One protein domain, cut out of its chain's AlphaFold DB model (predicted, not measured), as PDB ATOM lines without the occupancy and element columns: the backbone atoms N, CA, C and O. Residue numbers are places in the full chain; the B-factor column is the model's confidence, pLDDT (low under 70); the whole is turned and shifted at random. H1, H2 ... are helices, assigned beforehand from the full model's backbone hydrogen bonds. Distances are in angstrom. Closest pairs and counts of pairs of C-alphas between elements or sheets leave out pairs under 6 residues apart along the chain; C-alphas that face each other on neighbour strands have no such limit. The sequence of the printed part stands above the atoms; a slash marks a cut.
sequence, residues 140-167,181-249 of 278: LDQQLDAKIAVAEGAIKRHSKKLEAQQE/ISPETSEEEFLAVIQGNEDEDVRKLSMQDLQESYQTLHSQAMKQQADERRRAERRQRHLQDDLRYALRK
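Overview. This is residues 140 to 167 and 181 to 249 of the 278 residues of the protein "FF domain-containing protein" of Postia placenta MAD-698-R-SB12 (UniProt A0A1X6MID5). Two long helices, H1 and H4, cross about perpendicular near the beginning of H4, making a lopsided cross in which most of H4 runs out to one side as a long arm, with residues 226 to 249 sticking out free. The two short helices sit by the crossing: H2 packs on both long helices, and H3 packs on H1; the other free end is residues 160 to 167. The printed part has 97 residues with four named helices, in the order H1, H2, H3, H4, and no named strand; the class is all helix. The whole is extended, with a radius of gyration of the C-alphas of 19.7 A, and its flat outline spans 66 by 40 by 22 A, the arm of H4 making the length.

Arrangement. H1, residues 140 to 166, is the hub and touches H2, residues 187 to 195, H3, residues 200 to 203, and H4, residues 207 to 248. H1 touches H2 with residues 151 to 158 alone, about perpendicular at 75 degrees; the closest C-alphas, those of Ala 154 and Ile 194, are 6.3 A apart. With residues 150 to 154 alone H1 touches H3, the closest C-alphas being those of Val 150 and Val 202, 6.7 A apart. H2 and H3 are close but not clearly touching, the closest C-alphas, of Ile 194 and Val 202, being 7.5 A apart. Residues 144 to 151 of H1 touch residues 209 to 217 of H4, about perpendicular at 76 degrees; the closest C-alphas, those of Ile 148 and Ser 213, are 5.4 A apart. H2 touches residues 210 to 214 of H4 at a steep tilt of 62 degrees, opposite ways, the closest C-alphas being those of Glu 187 and Tyr 214, 7.0 A apart. H3 and H4 are apart. The helix packing is mostly crossed, with no shallow tilt among the three pairs H1 and H2, H1 and H4, H2 and H4. In H1, H2 and H4 every O i to N i+4 pair is within hydrogen-bond range; H3 is too short for such a pair, and its one O i to N i+3 pair is within range.

Along the chain. H1 begins at C-alpha 140, (0.183, 2.554, 24.732), and is 39.2 A long from first to last C-alpha, ending at C-alpha 166, (8.142, -11.560, 60.439). H2 has nine residues and is 12.1 A long; H3 has four and is 5.1 A long. H4, with 42 residues, is 61.1 A long and ends at C-alpha 248, (-20.423, -49.177, 36.759).

Size, cuts and confidence. The two C-alphas farthest apart, those of Lys 204 and Lys 249, are 65.9 A apart. Without the stretches that stand free, the body of 65 residues spans 32 by 27 by 18 A. Residues 168 to 180 are not printed, and C-alphas 167 and 181 are 23.1 A apart across this cut, which falls in the link from H1 to H2. The links from H2 to H3 and from H3 to H4 are tight. The mean pLDDT of the printed part is 82.4, with residues 162 to 167, 181 to 183 and 196 to 199 under 70.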
ATOM      1  N   LEU A 140       0.837   2.181  23.471       92.25
ATOM      2  CA  LEU A 140       0.183   2.554  24.732       92.25
ATOM      3  C   LEU A 140       0.140   1.382  25.722       92.25
ATOM      4  O   LEU A 140       0.346   1.593  26.917       92.25
ATOM      5  N   ASP A 141      -0.084   0.163  25.232       91.31
ATOM      6  CA  ASP A 141      -0.081  -1.061  26.034       91.31
ATOM      7  C   ASP A 141       1.310  -1.330  26.613       91.31
ATOM      8  O   ASP A 141       1.429  -1.551  27.814       91.31
ATOM      9  N   GLN A 142       2.374  -1.194  25.819       93.19
ATOM     10  CA  GLN A 142       3.755  -1.315  26.300       93.19
ATOM     11  C   GLN A 142       4.081  -0.281  27.387       93.19
ATOM     12  O   GLN A 142       4.737  -0.604  28.379       93.19
ATOM     13  N   GLN A 143       3.613   0.962  27.228       91.00
ATOM     14  CA  GLN A 143       3.778   1.990  28.259       91.00
ATOM     15  C   GLN A 143       3.018   1.630  29.540       91.00
ATOM     16  O   GLN A 143       3.553   1.818  30.632       91.00
ATOM     17  N   LEU A 144       1.793   1.113  29.427       89.38
ATOM     18  CA  LEU A 144       1.006   0.682  30.580       89.38
ATOM     19  C   LEU A 144       1.646  -0.526  31.275       89.38
ATOM     20  O   LEU A 144       1.793  -0.511  32.494       89.38
ATOM     21  N   ASP A 145       2.080  -1.536  30.527       89.56
ATOM     22  CA  ASP A 145       2.712  -2.738  31.072       89.56
ATOM     23  C   ASP A 145       4.038  -2.402  31.774       89.56
ATOM     24  O   ASP A 145       4.329  -2.950  32.838       89.56
ATOM     25  N   ALA A 146       4.808  -1.435  31.263       90.44
ATOM     26  CA  ALA A 146       5.987  -0.919  31.957       90.44
ATOM     27  C   ALA A 146       5.629  -0.266  33.306       90.44
ATOM     28  O   ALA A 146       6.300  -0.510  34.310       90.44
ATOM     29  N   LYS A 147       4.546   0.523  33.360       87.94
ATOM     30  CA  LYS A 147       4.045   1.131  34.609       87.94
ATOM     31  C   LYS A 147       3.540   0.067  35.589       87.94
ATOM     32  O   LYS A 147       3.849   0.131  36.778       87.94
ATOM     33  N   ILE A 148       2.826  -0.946  35.093       87.44
ATOM     34  CA  ILE A 148       2.365  -2.094  35.885       87.44
ATOM     35  C   ILE A 148       3.559  -2.857  36.462       87.44
ATOM     36  O   ILE A 148       3.551  -3.176  37.647       87.44
ATOM     37  N   ALA A 149       4.613  -3.097  35.680       87.88
ATOM     38  CA  ALA A 149       5.810  -3.786  36.156       87.88
ATOM     39  C   ALA A 149       6.490  -3.045  37.322       87.88
ATOM     40  O   ALA A 149       6.972  -3.679  38.266       87.88
ATOM     41  N   VAL A 150       6.494  -1.706  37.299       86.31
ATOM     42  CA  VAL A 150       6.979  -0.885  38.421       86.31
ATOM     43  C   VAL A 150       6.096  -1.078  39.660       86.31
ATOM     44  O   VAL A 150       6.628  -1.325  40.745       86.31
ATOM     45  N   ALA A 151       4.769  -1.037  39.499       83.25
ATOM     46  CA  ALA A 151       3.811  -1.240  40.589       83.25
ATOM     47  C   ALA A 151       3.900  -2.655  41.195       83.25
ATOM     48  O   ALA A 151       4.012  -2.808  42.412       83.25
ATOM     49  N   GLU A 152       3.944  -3.700  40.367       84.38
ATOM     50  CA  GLU A 152       4.158  -5.080  40.817       84.38
ATOM     51  C   GLU A 152       5.508  -5.249  41.521       84.38
ATOM     52  O   GLU A 152       5.614  -5.983  42.507       84.38
ATOM     53  N   GLY A 153       6.552  -4.576  41.031       83.25
ATOM     54  CA  GLY A 153       7.862  -4.547  41.671       83.25
ATOM     55  C   GLY A 153       7.802  -3.964  43.083       83.25
ATOM     56  O   GLY A 153       8.383  -4.544  44.003       83.25
ATOM     57  N   ALA A 154       7.068  -2.864  43.272       81.94
ATOM     58  CA  ALA A 154       6.856  -2.251  44.583       81.94
ATOM     59  C   ALA A 154       6.093  -3.193  45.527       81.94
ATOM     60  O   ALA A 154       6.518  -3.408  46.663       81.94
ATOM     61  N   ILE A 155       5.043  -3.857  45.031       80.38
ATOM     62  CA  ILE A 155       4.284  -4.857  45.796       80.38
ATOM     63  C   ILE A 155       5.179  -6.029  46.213       80.38
ATOM     64  O   ILE A 155       5.189  -6.410  47.381       80.38
ATOM     65  N   LYS A 156       5.986  -6.582  45.300       81.75
ATOM     66  CA  LYS A 156       6.917  -7.682  45.618       81.75
ATOM     67  C   LYS A 156       7.939  -7.276  46.681       81.75
ATOM     68  O   LYS A 156       8.236  -8.063  47.578       81.75
ATOM     69  N   ARG A 157       8.467  -6.049  46.608       78.00
ATOM     70  CA  ARG A 157       9.378  -5.506  47.629       78.00
ATOM     71  C   ARG A 157       8.683  -5.329  48.974       78.00
ATOM     72  O   ARG A 157       9.280  -5.666  49.991       78.00
ATOM     73  N   HIS A 158       7.443  -4.845  48.984       75.38
ATOM     74  CA  HIS A 158       6.632  -4.742  50.194       75.38
ATOM     75  C   HIS A 158       6.416  -6.108  50.847       75.38
ATOM     76  O   HIS A 158       6.710  -6.269  52.027       75.38
ATOM     77  N   SER A 159       5.999  -7.109  50.066       77.06
ATOM     78  CA  SER A 159       5.819  -8.483  50.545       77.06
ATOM     79  C   SER A 159       7.114  -9.041  51.135       77.06
ATOM     80  O   SER A 159       7.107  -9.531  52.257       77.06
ATOM     81  N   LYS A 160       8.258  -8.845  50.464       78.31
ATOM     82  CA  LYS A 160       9.566  -9.267  50.990       78.31
ATOM     83  C   LYS A 160       9.971  -8.535  52.278       78.31
ATOM     84  O   LYS A 160      10.596  -9.127  53.153       78.31
ATOM     85  N   LYS A 161       9.655  -7.240  52.411       74.44
ATOM     86  CA  LYS A 161       9.895  -6.481  53.653       74.44
ATOM     87  C   LYS A 161       9.035  -7.019  54.798       74.44
ATOM     88  O   LYS A 161       9.543  -7.138  55.908       74.44
ATOM     89  N   LEU A 162       7.773  -7.354  54.528       68.50
ATOM     90  CA  LEU A 162       6.877  -7.971  55.507       68.50
ATOM     91  C   LEU A 162       7.374  -9.361  55.928       68.50
ATOM     92  O   LEU A 162       7.427  -9.638  57.122       68.50
ATOM     93  N   GLU A 163       7.826 -10.181  54.977       68.75
ATOM     94  CA  GLU A 163       8.458 -11.481  55.248       68.75
ATOM     95  C   GLU A 163       9.702 -11.323  56.148       68.75
ATOM     96  O   GLU A 163       9.807 -11.965  57.191       68.75
ATOM     97  N   ALA A 164      10.605 -10.391  55.819       69.19
ATOM     98  CA  ALA A 164      11.829 -10.143  56.589       69.19
ATOM     99  C   ALA A 164      11.582  -9.548  57.993       69.19
ATOM    100  O   ALA A 164      12.410  -9.697  58.895       69.19
ATOM    101  N   GLN A 165      10.468  -8.837  58.190       61.81
ATOM    102  CA  GLN A 165      10.053  -8.338  59.506       61.81
ATOM    103  C   GLN A 165       9.425  -9.445  60.364       61.81
ATOM    104  O   GLN A 165       9.613  -9.439  61.581       61.81
ATOM    105  N   GLN A 166       8.741 -10.413  59.748       54.53
ATOM    106  CA  GLN A 166       8.142 -11.560  60.439       54.53
ATOM    107  C   GLN A 166       9.166 -12.629  60.838       54.53
ATOM    108  O   GLN A 166       9.020 -13.226  61.902       54.53
ATOM    109  N   GLU A 167      10.264 -12.788  60.092       54.88
ATOM    110  CA  GLU A 167      11.371 -13.698  60.445       54.88
ATOM    111  C   GLU A 167      11.993 -13.409  61.832       54.88
ATOM    112  O   GLU A 167      12.660 -14.262  62.415       54.88
ATOM    113  N   ILE A 181      -3.261  -9.408  44.840       69.56
ATOM    114  CA  ILE A 181      -4.430  -8.683  44.347       69.56
ATOM    115  C   ILE A 181      -5.510  -9.723  44.068       69.56
ATOM    116  O   ILE A 181      -5.369 -10.592  43.205       69.56
ATOM    117  N   SER A 182      -6.551  -9.661  44.878       68.44
ATOM    118  CA  SER A 182      -7.709 -10.531  44.824       68.44
ATOM    119  C   SER A 182      -8.922  -9.705  44.381       68.44
ATOM    120  O   SER A 182      -8.867  -8.475  44.400       68.44
ATOM    121  N   PRO A 183     -10.030 -10.351  43.993       69.69
ATOM    122  CA  PRO A 183     -11.292  -9.676  43.684       69.69
ATOM    123  C   PRO A 183     -11.761  -8.675  44.745       69.69
ATOM    124  O   PRO A 183     -12.401  -7.686  44.396       69.69
ATOM    125  N   GLU A 184     -11.439  -8.933  46.015       71.81
ATOM    126  CA  GLU A 184     -11.889  -8.127  47.155       71.81
ATOM    127  C   GLU A 184     -10.912  -7.016  47.541       71.81
ATOM    128  O   GLU A 184     -11.231  -6.186  48.383       71.81
ATOM    129  N   THR A 185      -9.732  -6.971  46.918       77.38
ATOM    130  CA  THR A 185      -8.730  -5.945  47.213       77.38
ATOM    131  C   THR A 185      -9.242  -4.585  46.759       77.38
ATOM    132  O   THR A 185      -9.488  -4.395  45.566       77.38
ATOM    133  N   SER A 186      -9.376  -3.639  47.688       81.06
ATOM    134  CA  SER A 186      -9.831  -2.276  47.402       81.06
ATOM    135  C   SER A 186      -8.732  -1.418  46.753       81.06
ATOM    136  O   SER A 186      -7.534  -1.682  46.894       81.06
ATOM    137  N   GLU A 187      -9.133  -0.376  46.018       77.88
ATOM    138  CA  GLU A 187      -8.196   0.583  45.409       77.88
ATOM    139  C   GLU A 187      -7.356   1.297  46.484       77.88
ATOM    140  O   GLU A 187      -6.165   1.544  46.295       77.88
ATOM    141  N   GLU A 188      -7.954   1.559  47.648       80.69
ATOM    142  CA  GLU A 188      -7.310   2.216  48.787       80.69
ATOM    143  C   GLU A 188      -6.201   1.353  49.402       80.69
ATOM    144  O   GLU A 188      -5.112   1.857  49.677       80.69
ATOM    145  N   GLU A 189      -6.430   0.044  49.551       81.00
ATOM    146  CA  GLU A 189      -5.404  -0.903  50.007       81.00
ATOM    147  C   GLU A 189      -4.210  -0.949  49.049       81.00
ATOM    148  O   GLU A 189      -3.057  -0.939  49.482       81.00
ATOM    149  N   PHE A 190      -4.473  -0.960  47.742       80.81
ATOM    150  CA  PHE A 190      -3.426  -0.956  46.722       80.81
ATOM    151  C   PHE A 190      -2.598   0.333  46.764       80.81
ATOM    152  O   PHE A 190      -1.365   0.282  46.754       80.81
ATOM    153  N   LEU A 191      -3.257   1.490  46.869       81.12
ATOM    154  CA  LEU A 191      -2.576   2.778  46.977       81.12
ATOM    155  C   LEU A 191      -1.766   2.886  48.272       81.12
ATOM    156  O   LEU A 191      -0.634   3.360  48.221       81.12
ATOM    157  N   ALA A 192      -2.283   2.399  49.402       80.38
ATOM    158  CA  ALA A 192      -1.563   2.396  50.675       80.38
ATOM    159  C   ALA A 192      -0.283   1.543  50.611       80.38
ATOM    160  O   ALA A 192       0.775   1.976  51.070       80.38
ATOM    161  N   VAL A 193      -0.348   0.362  49.985       78.31
ATOM    162  CA  VAL A 193       0.820  -0.514  49.789       78.31
ATOM    163  C   VAL A 193       1.859   0.142  48.879       78.31
ATOM    164  O   VAL A 193       3.058   0.066  49.145       78.31
ATOM    165  N   ILE A 194       1.425   0.808  47.811       76.62
ATOM    166  CA  ILE A 194       2.336   1.456  46.865       76.62
ATOM    167  C   ILE A 194       2.962   2.720  47.465       76.62
ATOM    168  O   ILE A 194       4.176   2.885  47.378       76.62
ATOM    169  N   GLN A 195       2.175   3.573  48.125       73.25
ATOM    170  CA  GLN A 195       2.661   4.793  48.784       73.25
ATOM    171  C   GLN A 195       3.548   4.493  49.999       73.25
ATOM    172  O   GLN A 195       4.457   5.265  50.295       73.25
ATOM    173  N   GLY A 196       3.338   3.356  50.670       68.56
ATOM    174  CA  GLY A 196       4.222   2.862  51.727       68.56
ATOM    175  C   GLY A 196       5.622   2.459  51.240       68.56
ATOM    176  O   GLY A 196       6.513   2.229  52.060       68.56
ATOM    177  N   ASN A 197       5.852   2.378  49.922       66.88
ATOM    178  CA  ASN A 197       7.172   2.151  49.346       66.88
ATOM    179  C   ASN A 197       7.755   3.448  48.777       66.88
ATOM    180  O   ASN A 197       7.222   4.046  47.848       66.88
ATOM    181  N   GLU A 198       8.911   3.850  49.299       62.47
ATOM    182  CA  GLU A 198       9.673   5.016  48.839       62.47
ATOM    183  C   GLU A 198      10.454   4.743  47.541       62.47
ATOM    184  O   GLU A 198      11.630   5.078  47.422       62.47
ATOM    185  N   ASP A 199       9.826   4.100  46.561       69.88
ATOM    186  CA  ASP A 199      10.472   3.854  45.276       69.88
ATOM    187  C   ASP A 199      10.376   5.119  44.400       69.88
ATOM    188  O   ASP A 199       9.288   5.583  44.056       69.88
ATOM    189  N   GLU A 200      11.525   5.672  44.000       72.12
ATOM    190  CA  GLU A 200      11.613   6.847  43.112       72.12
ATOM    191  C   GLU A 200      10.853   6.651  41.791       72.12
ATOM    192  O   GLU A 200      10.271   7.589  41.249       72.12
ATOM    193  N   ASP A 201      10.805   5.421  41.280       72.81
ATOM    194  CA  ASP A 201      10.098   5.104  40.038       72.81
ATOM    195  C   ASP A 201       8.576   5.061  40.207       72.81
ATOM    196  O   ASP A 201       7.851   5.351  39.259       72.81
ATOM    197  N   VAL A 202       8.087   4.787  41.419       76.06
ATOM    198  CA  VAL A 202       6.659   4.877  41.759       76.06
ATOM    199  C   VAL A 202       6.242   6.340  41.903       76.06
ATOM    200  O   VAL A 202       5.168   6.715  41.440       76.06
ATOM    201  N   ARG A 203       7.106   7.194  42.469       77.88
ATOM    202  CA  ARG A 203       6.844   8.639  42.622       77.88
ATOM    203  C   ARG A 203       6.689   9.377  41.290       77.88
ATOM    204  O   ARG A 203       6.043  10.419  41.245       77.88
ATOM    205  N   LYS A 204       7.280   8.854  40.211       83.31
ATOM    206  CA  LYS A 204       7.143   9.404  38.851       83.31
ATOM    207  C   LYS A 204       5.789   9.090  38.210       83.31
ATOM    208  O   LYS A 204       5.430   9.746  37.235       83.31
ATOM    209  N   LEU A 205       5.064   8.085  38.706       81.94
ATOM    210  CA  LEU A 205       3.761   7.701  38.168       81.94
ATOM    211  C   LEU A 205       2.687   8.679  38.643       81.94
ATOM    212  O   LEU A 205       2.631   9.040  39.818       81.94
ATOM    213  N   SER A 206       1.815   9.104  37.728       85.69
ATOM    214  CA  SER A 206       0.676   9.936  38.104       85.69
ATOM    215  C   SER A 206      -0.381   9.112  38.845       85.69
ATOM    216  O   SER A 206      -0.460   7.890  38.704       85.69
ATOM    217  N   MET A 207      -1.254   9.785  39.599       83.12
ATOM    218  CA  MET A 207      -2.394   9.121  40.239       83.12
ATOM    219  C   MET A 207      -3.264   8.382  39.210       83.12
ATOM    220  O   MET A 207      -3.670   7.255  39.460       83.12
ATOM    221  N   GLN A 208      -3.478   8.966  38.025       84.75
ATOM    222  CA  GLN A 208      -4.237   8.321  36.952       84.75
ATOM    223  C   GLN A 208      -3.559   7.032  36.461       84.75
ATOM    224  O   GLN A 208      -4.237   6.033  36.233       84.75
ATOM    225  N   ASP A 209      -2.228   7.023  36.348       85.25
ATOM    226  CA  ASP A 209      -1.476   5.827  35.950       85.25
ATOM    227  C   ASP A 209      -1.610   4.700  36.979       85.25
ATOM    228  O   ASP A 209      -1.760   3.534  36.614       85.25
ATOM    229  N   LEU A 210      -1.588   5.046  38.270       85.44
ATOM    230  CA  LEU A 210      -1.787   4.084  39.353       85.44
ATOM    231  C   LEU A 210      -3.195   3.483  39.304       85.44
ATOM    232  O   LEU A 210      -3.337   2.267  39.416       85.44
ATOM    233  N   GLN A 211      -4.215   4.300  39.046       86.75
ATOM    234  CA  GLN A 211      -5.591   3.829  38.877       86.75
ATOM    235  C   GLN A 211      -5.747   2.902  37.669       86.75
ATOM    236  O   GLN A 211      -6.341   1.830  37.784       86.75
ATOM    237  N   GLU A 212      -5.187   3.271  36.516       86.12
ATOM    238  CA  GLU A 212      -5.232   2.441  35.307       86.12
ATOM    239  C   GLU A 212      -4.466   1.116  35.507       86.12
ATOM    240  O   GLU A 212      -4.922   0.054  35.061       86.12
ATOM    241  N   SER A 213      -3.355   1.141  36.252       86.81
ATOM    242  CA  SER A 213      -2.617  -0.069  36.632       86.81
ATOM    243  C   SER A 213      -3.433  -0.979  37.560       86.81
ATOM    244  O   SER A 213      -3.522  -2.182  37.309       86.81
ATOM    245  N   TYR A 214      -4.109  -0.409  38.566       87.75
ATOM    246  CA  TYR A 214      -4.973  -1.143  39.490       87.75
ATOM    247  C   TYR A 214      -6.152  -1.780  38.760       87.75
ATOM    248  O   TYR A 214      -6.376  -2.981  38.899       87.75
ATOM    249  N   GLN A 215      -6.864  -1.021  37.922       88.75
ATOM    250  CA  GLN A 215      -7.981  -1.541  37.128       88.75
ATOM    251  C   GLN A 215      -7.543  -2.717  36.251       88.75
ATOM    252  O   GLN A 215      -8.252  -3.721  36.145       88.75
ATOM    253  N   THR A 216      -6.352  -2.628  35.656       87.25
ATOM    254  CA  THR A 216      -5.803  -3.705  34.826       87.25
ATOM    255  C   THR A 216      -5.495  -4.947  35.662       87.25
ATOM    256  O   THR A 216      -5.981  -6.031  35.329       87.25
ATOM    257  N   LEU A 217      -4.772  -4.802  36.775       86.06
ATOM    258  CA  LEU A 217      -4.427  -5.908  37.675       86.06
ATOM    259  C   LEU A 217      -5.669  -6.553  38.306       86.06
ATOM    260  O   LEU A 217      -5.772  -7.780  38.359       86.06
ATOM    261  N   HIS A 218      -6.651  -5.749  38.713       87.06
ATOM    262  CA  HIS A 218      -7.926  -6.223  39.253       87.06
ATOM    263  C   HIS A 218      -8.730  -6.987  38.197       87.06
ATOM    264  O   HIS A 218      -9.153  -8.120  38.435       87.06
ATOM    265  N   SER A 219      -8.850  -6.446  36.978       87.69
ATOM    266  CA  SER A 219      -9.529  -7.138  35.874       87.69
ATOM    267  C   SER A 219      -8.859  -8.477  35.528       87.69
ATOM    268  O   SER A 219      -9.537  -9.467  35.230       87.69
ATOM    269  N   GLN A 220      -7.527  -8.538  35.619       87.19
ATOM    270  CA  GLN A 220      -6.755  -9.754  35.413       87.19
ATOM    271  C   GLN A 220      -6.995 -10.766  36.540       87.19
ATOM    272  O   GLN A 220      -7.218 -11.941  36.242       87.19
ATOM    273  N   ALA A 221      -7.021 -10.330  37.802       86.12
ATOM    274  CA  ALA A 221      -7.340 -11.175  38.954       86.12
ATOM    275  C   ALA A 221      -8.761 -11.764  38.860       86.12
ATOM    276  O   ALA A 221      -8.943 -12.974  39.013       86.12
ATOM    277  N   MET A 222      -9.755 -10.946  38.498       87.00
ATOM    278  CA  MET A 222     -11.141 -11.379  38.266       87.00
ATOM    279  C   MET A 222     -11.236 -12.438  37.162       87.00
ATOM    280  O   MET A 222     -11.895 -13.471  37.316       87.00
ATOM    281  N   LYS A 223     -10.540 -12.215  36.040       88.12
ATOM    282  CA  LYS A 223     -10.499 -13.174  34.931       88.12
ATOM    283  C   LYS A 223      -9.825 -14.484  35.343       88.12
ATOM    284  O   LYS A 223     -10.335 -15.555  35.018       88.12
ATOM    285  N   GLN A 224      -8.715 -14.411  36.078       86.25
ATOM    286  CA  GLN A 224      -8.016 -15.592  36.583       86.25
ATOM    287  C   GLN A 224      -8.905 -16.417  37.515       86.25
ATOM    288  O   GLN A 224      -8.996 -17.627  37.320       86.25
ATOM    289  N   GLN A 225      -9.620 -15.781  38.450       86.81
ATOM    290  CA  GLN A 225     -10.542 -16.470  39.357       86.81
ATOM    291  C   GLN A 225     -11.686 -17.155  38.594       86.81
ATOM    292  O   GLN A 225     -12.008 -18.318  38.853       86.81
ATOM    293  N   ALA A 226     -12.286 -16.468  37.618       87.69
ATOM    294  CA  ALA A 226     -13.340 -17.046  36.790       87.69
ATOM    295  C   ALA A 226     -12.831 -18.256  35.984       87.69
ATOM    296  O   ALA A 226     -13.503 -19.289  35.909       87.69
ATOM    297  N   ASP A 227     -11.632 -18.159  35.407       89.06
ATOM    298  CA  ASP A 227     -11.025 -19.253  34.653       89.06
ATOM    299  C   ASP A 227     -10.591 -20.415  35.557       89.06
ATOM    300  O   ASP A 227     -10.713 -21.579  35.170       89.06
ATOM    301  N   GLU A 228     -10.124 -20.138  36.772       88.62
ATOM    302  CA  GLU A 228      -9.821 -21.151  37.781       88.62
ATOM    303  C   GLU A 228     -11.079 -21.887  38.240       88.62
ATOM    304  O   GLU A 228     -11.088 -23.119  38.239       88.62
ATOM    305  N   ARG A 229     -12.180 -21.169  38.491       89.00
ATOM    306  CA  ARG A 229     -13.490 -21.763  38.792       89.00
ATOM    307  C   ARG A 229     -13.957 -22.693  37.671       89.00
ATOM    308  O   ARG A 229     -14.347 -23.827  37.937       89.00
ATOM    309  N   ARG A 230     -13.837 -22.269  36.407       91.62
ATOM    310  CA  ARG A 230     -14.156 -23.113  35.236       91.62
ATOM    311  C   ARG A 230     -13.248 -24.340  35.126       91.62
ATOM    312  O   ARG A 230     -13.681 -25.394  34.660       91.62
ATOM    313  N   ARG A 231     -11.965 -24.227  35.483       90.56
ATOM    314  CA  ARG A 231     -11.036 -25.373  35.512       90.56
ATOM    315  C   ARG A 231     -11.380 -26.336  36.648       90.56
ATOM    316  O   ARG A 231     -11.378 -27.538  36.411       90.56
ATOM    317  N   ALA A 232     -11.707 -25.828  37.834       90.88
ATOM    318  CA  ALA A 232     -12.127 -26.632  38.976       90.88
ATOM    319  C   ALA A 232     -13.415 -27.405  38.674       90.88
ATOM    320  O   ALA A 232     -13.463 -28.609  38.894       90.88
ATOM    321  N   GLU A 233     -14.405 -26.754  38.063       94.00
ATOM    322  CA  GLU A 233     -15.650 -27.401  37.647       94.00
ATOM    323  C   GLU A 233     -15.403 -28.511  36.611       94.00
ATOM    324  O   GLU A 233     -15.964 -29.599  36.713       94.00
ATOM    325  N   ARG A 234     -14.514 -28.278  35.633       93.00
ATOM    326  CA  ARG A 234     -14.106 -29.322  34.679       93.00
ATOM    327  C   ARG A 234     -13.428 -30.499  35.374       93.00
ATOM    328  O   ARG A 234     -13.795 -31.636  35.102       93.00
ATOM    329  N   ARG A 235     -12.488 -30.246  36.294       93.44
ATOM    330  CA  ARG A 235     -11.853 -31.305  37.099       93.44
ATOM    331  C   ARG A 235     -12.886 -32.088  37.904       93.44
ATOM    332  O   ARG A 235     -12.851 -33.307  37.901       93.44
ATOM    333  N   GLN A 236     -13.830 -31.397  38.538       92.19
ATOM    334  CA  GLN A 236     -14.888 -32.032  39.315       92.19
ATOM    335  C   GLN A 236     -15.800 -32.897  38.437       92.19
ATOM    336  O   GLN A 236     -16.205 -33.970  38.869       92.19
ATOM    337  N   ARG A 237     -16.112 -32.465  37.208       93.50
ATOM    338  CA  ARG A 237     -16.861 -33.281  36.242       93.50
ATOM    339  C   ARG A 237     -16.095 -34.533  35.830       93.50
ATOM    340  O   ARG A 237     -16.673 -35.610  35.862       93.50
ATOM    341  N   HIS A 238     -14.802 -34.406  35.530       92.75
ATOM    342  CA  HIS A 238     -13.960 -35.567  35.237       92.75
ATOM    343  C   HIS A 238     -13.918 -36.551  36.412       92.75
ATOM    344  O   HIS A 238     -14.203 -37.723  36.215       92.75
ATOM    345  N   LEU A 239     -13.705 -36.069  37.641       93.00
ATOM    346  CA  LEU A 239     -13.729 -36.912  38.842       93.00
ATOM    347  C   LEU A 239     -15.085 -37.607  39.053       93.00
ATOM    348  O   LEU A 239     -15.129 -38.761  39.469       93.00
ATOM    349  N   GLN A 240     -16.198 -36.928  38.759       92.56
ATOM    350  CA  GLN A 240     -17.533 -37.534  38.819       92.56
ATOM    351  C   GLN A 240     -17.726 -38.623  37.760       92.56
ATOM    352  O   GLN A 240     -18.329 -39.651  38.056       92.56
ATOM    353  N   ASP A 241     -17.242 -38.415  36.536       91.38
ATOM    354  CA  ASP A 241     -17.355 -39.404  35.464       91.38
ATOM    355  C   ASP A 241     -16.425 -40.605  35.696       91.38
ATOM    356  O   ASP A 241     -16.846 -41.742  35.474       91.38
ATOM    357  N   ASP A 242     -15.225 -40.383  36.241       89.12
ATOM    358  CA  ASP A 242     -14.314 -41.442  36.692       89.12
ATOM    359  C   ASP A 242     -14.955 -42.270  37.813       89.12
ATOM    360  O   ASP A 242     -14.952 -43.503  37.763       89.12
ATOM    361  N   LEU A 243     -15.593 -41.605  38.785       86.12
ATOM    362  CA  LEU A 243     -16.357 -42.270  39.839       86.12
ATOM    363  C   LEU A 243     -17.530 -43.072  39.260       86.12
ATOM    364  O   LEU A 243     -17.715 -44.232  39.618       86.12
ATOM    365  N   ARG A 244     -18.309 -42.502  38.333       87.31
ATOM    366  CA  ARG A 244     -19.404 -43.214  37.647       87.31
ATOM    367  C   ARG A 244     -18.899 -44.429  36.880       87.31
ATOM    368  O   ARG A 244     -19.554 -45.472  36.884       87.31
ATOM    369  N   TYR A 245     -17.751 -44.309  36.219       85.25
ATOM    370  CA  TYR A 245     -17.116 -45.418  35.525       85.25
ATOM    371  C   TYR A 245     -16.696 -46.521  36.505       85.25
ATOM    372  O   TYR A 245     -17.006 -47.690  36.264       85.25
ATOM    373  N   ALA A 246     -16.062 -46.156  37.625       83.56
ATOM    374  CA  ALA A 246     -15.679 -47.091  38.681       83.56
ATOM    375  C   ALA A 246     -16.903 -47.815  39.268       83.56
ATOM    376  O   ALA A 246     -16.911 -49.045  39.323       83.56
ATOM    377  N   LEU A 247     -17.968 -47.072  39.589       80.06
ATOM    378  CA  LEU A 247     -19.246 -47.601  40.079       80.06
ATOM    379  C   LEU A 247     -19.871 -48.601  39.101       80.06
ATOM    380  O   LEU A 247     -20.277 -49.689  39.495       80.06
ATOM    381  N   ARG A 248     -19.892 -48.280  37.801       81.44
ATOM    382  CA  ARG A 248     -20.423 -49.177  36.759       81.44
ATOM    383  C   ARG A 248     -19.627 -50.479  36.632       81.44
ATOM    384  O   ARG A 248     -20.132 -51.451  36.074       81.44
ATOM    385  N   LYS A 249     -18.368 -50.494  37.068       81.06
ATOM    386  CA  LYS A 249     -17.488 -51.659  36.973       81.06
ATOM    387  C   LYS A 249     -17.496 -52.530  38.223       81.06
ATOM    388  O   LYS A 249     -16.876 -53.590  38.145       81.06
TER     389      LYS A 249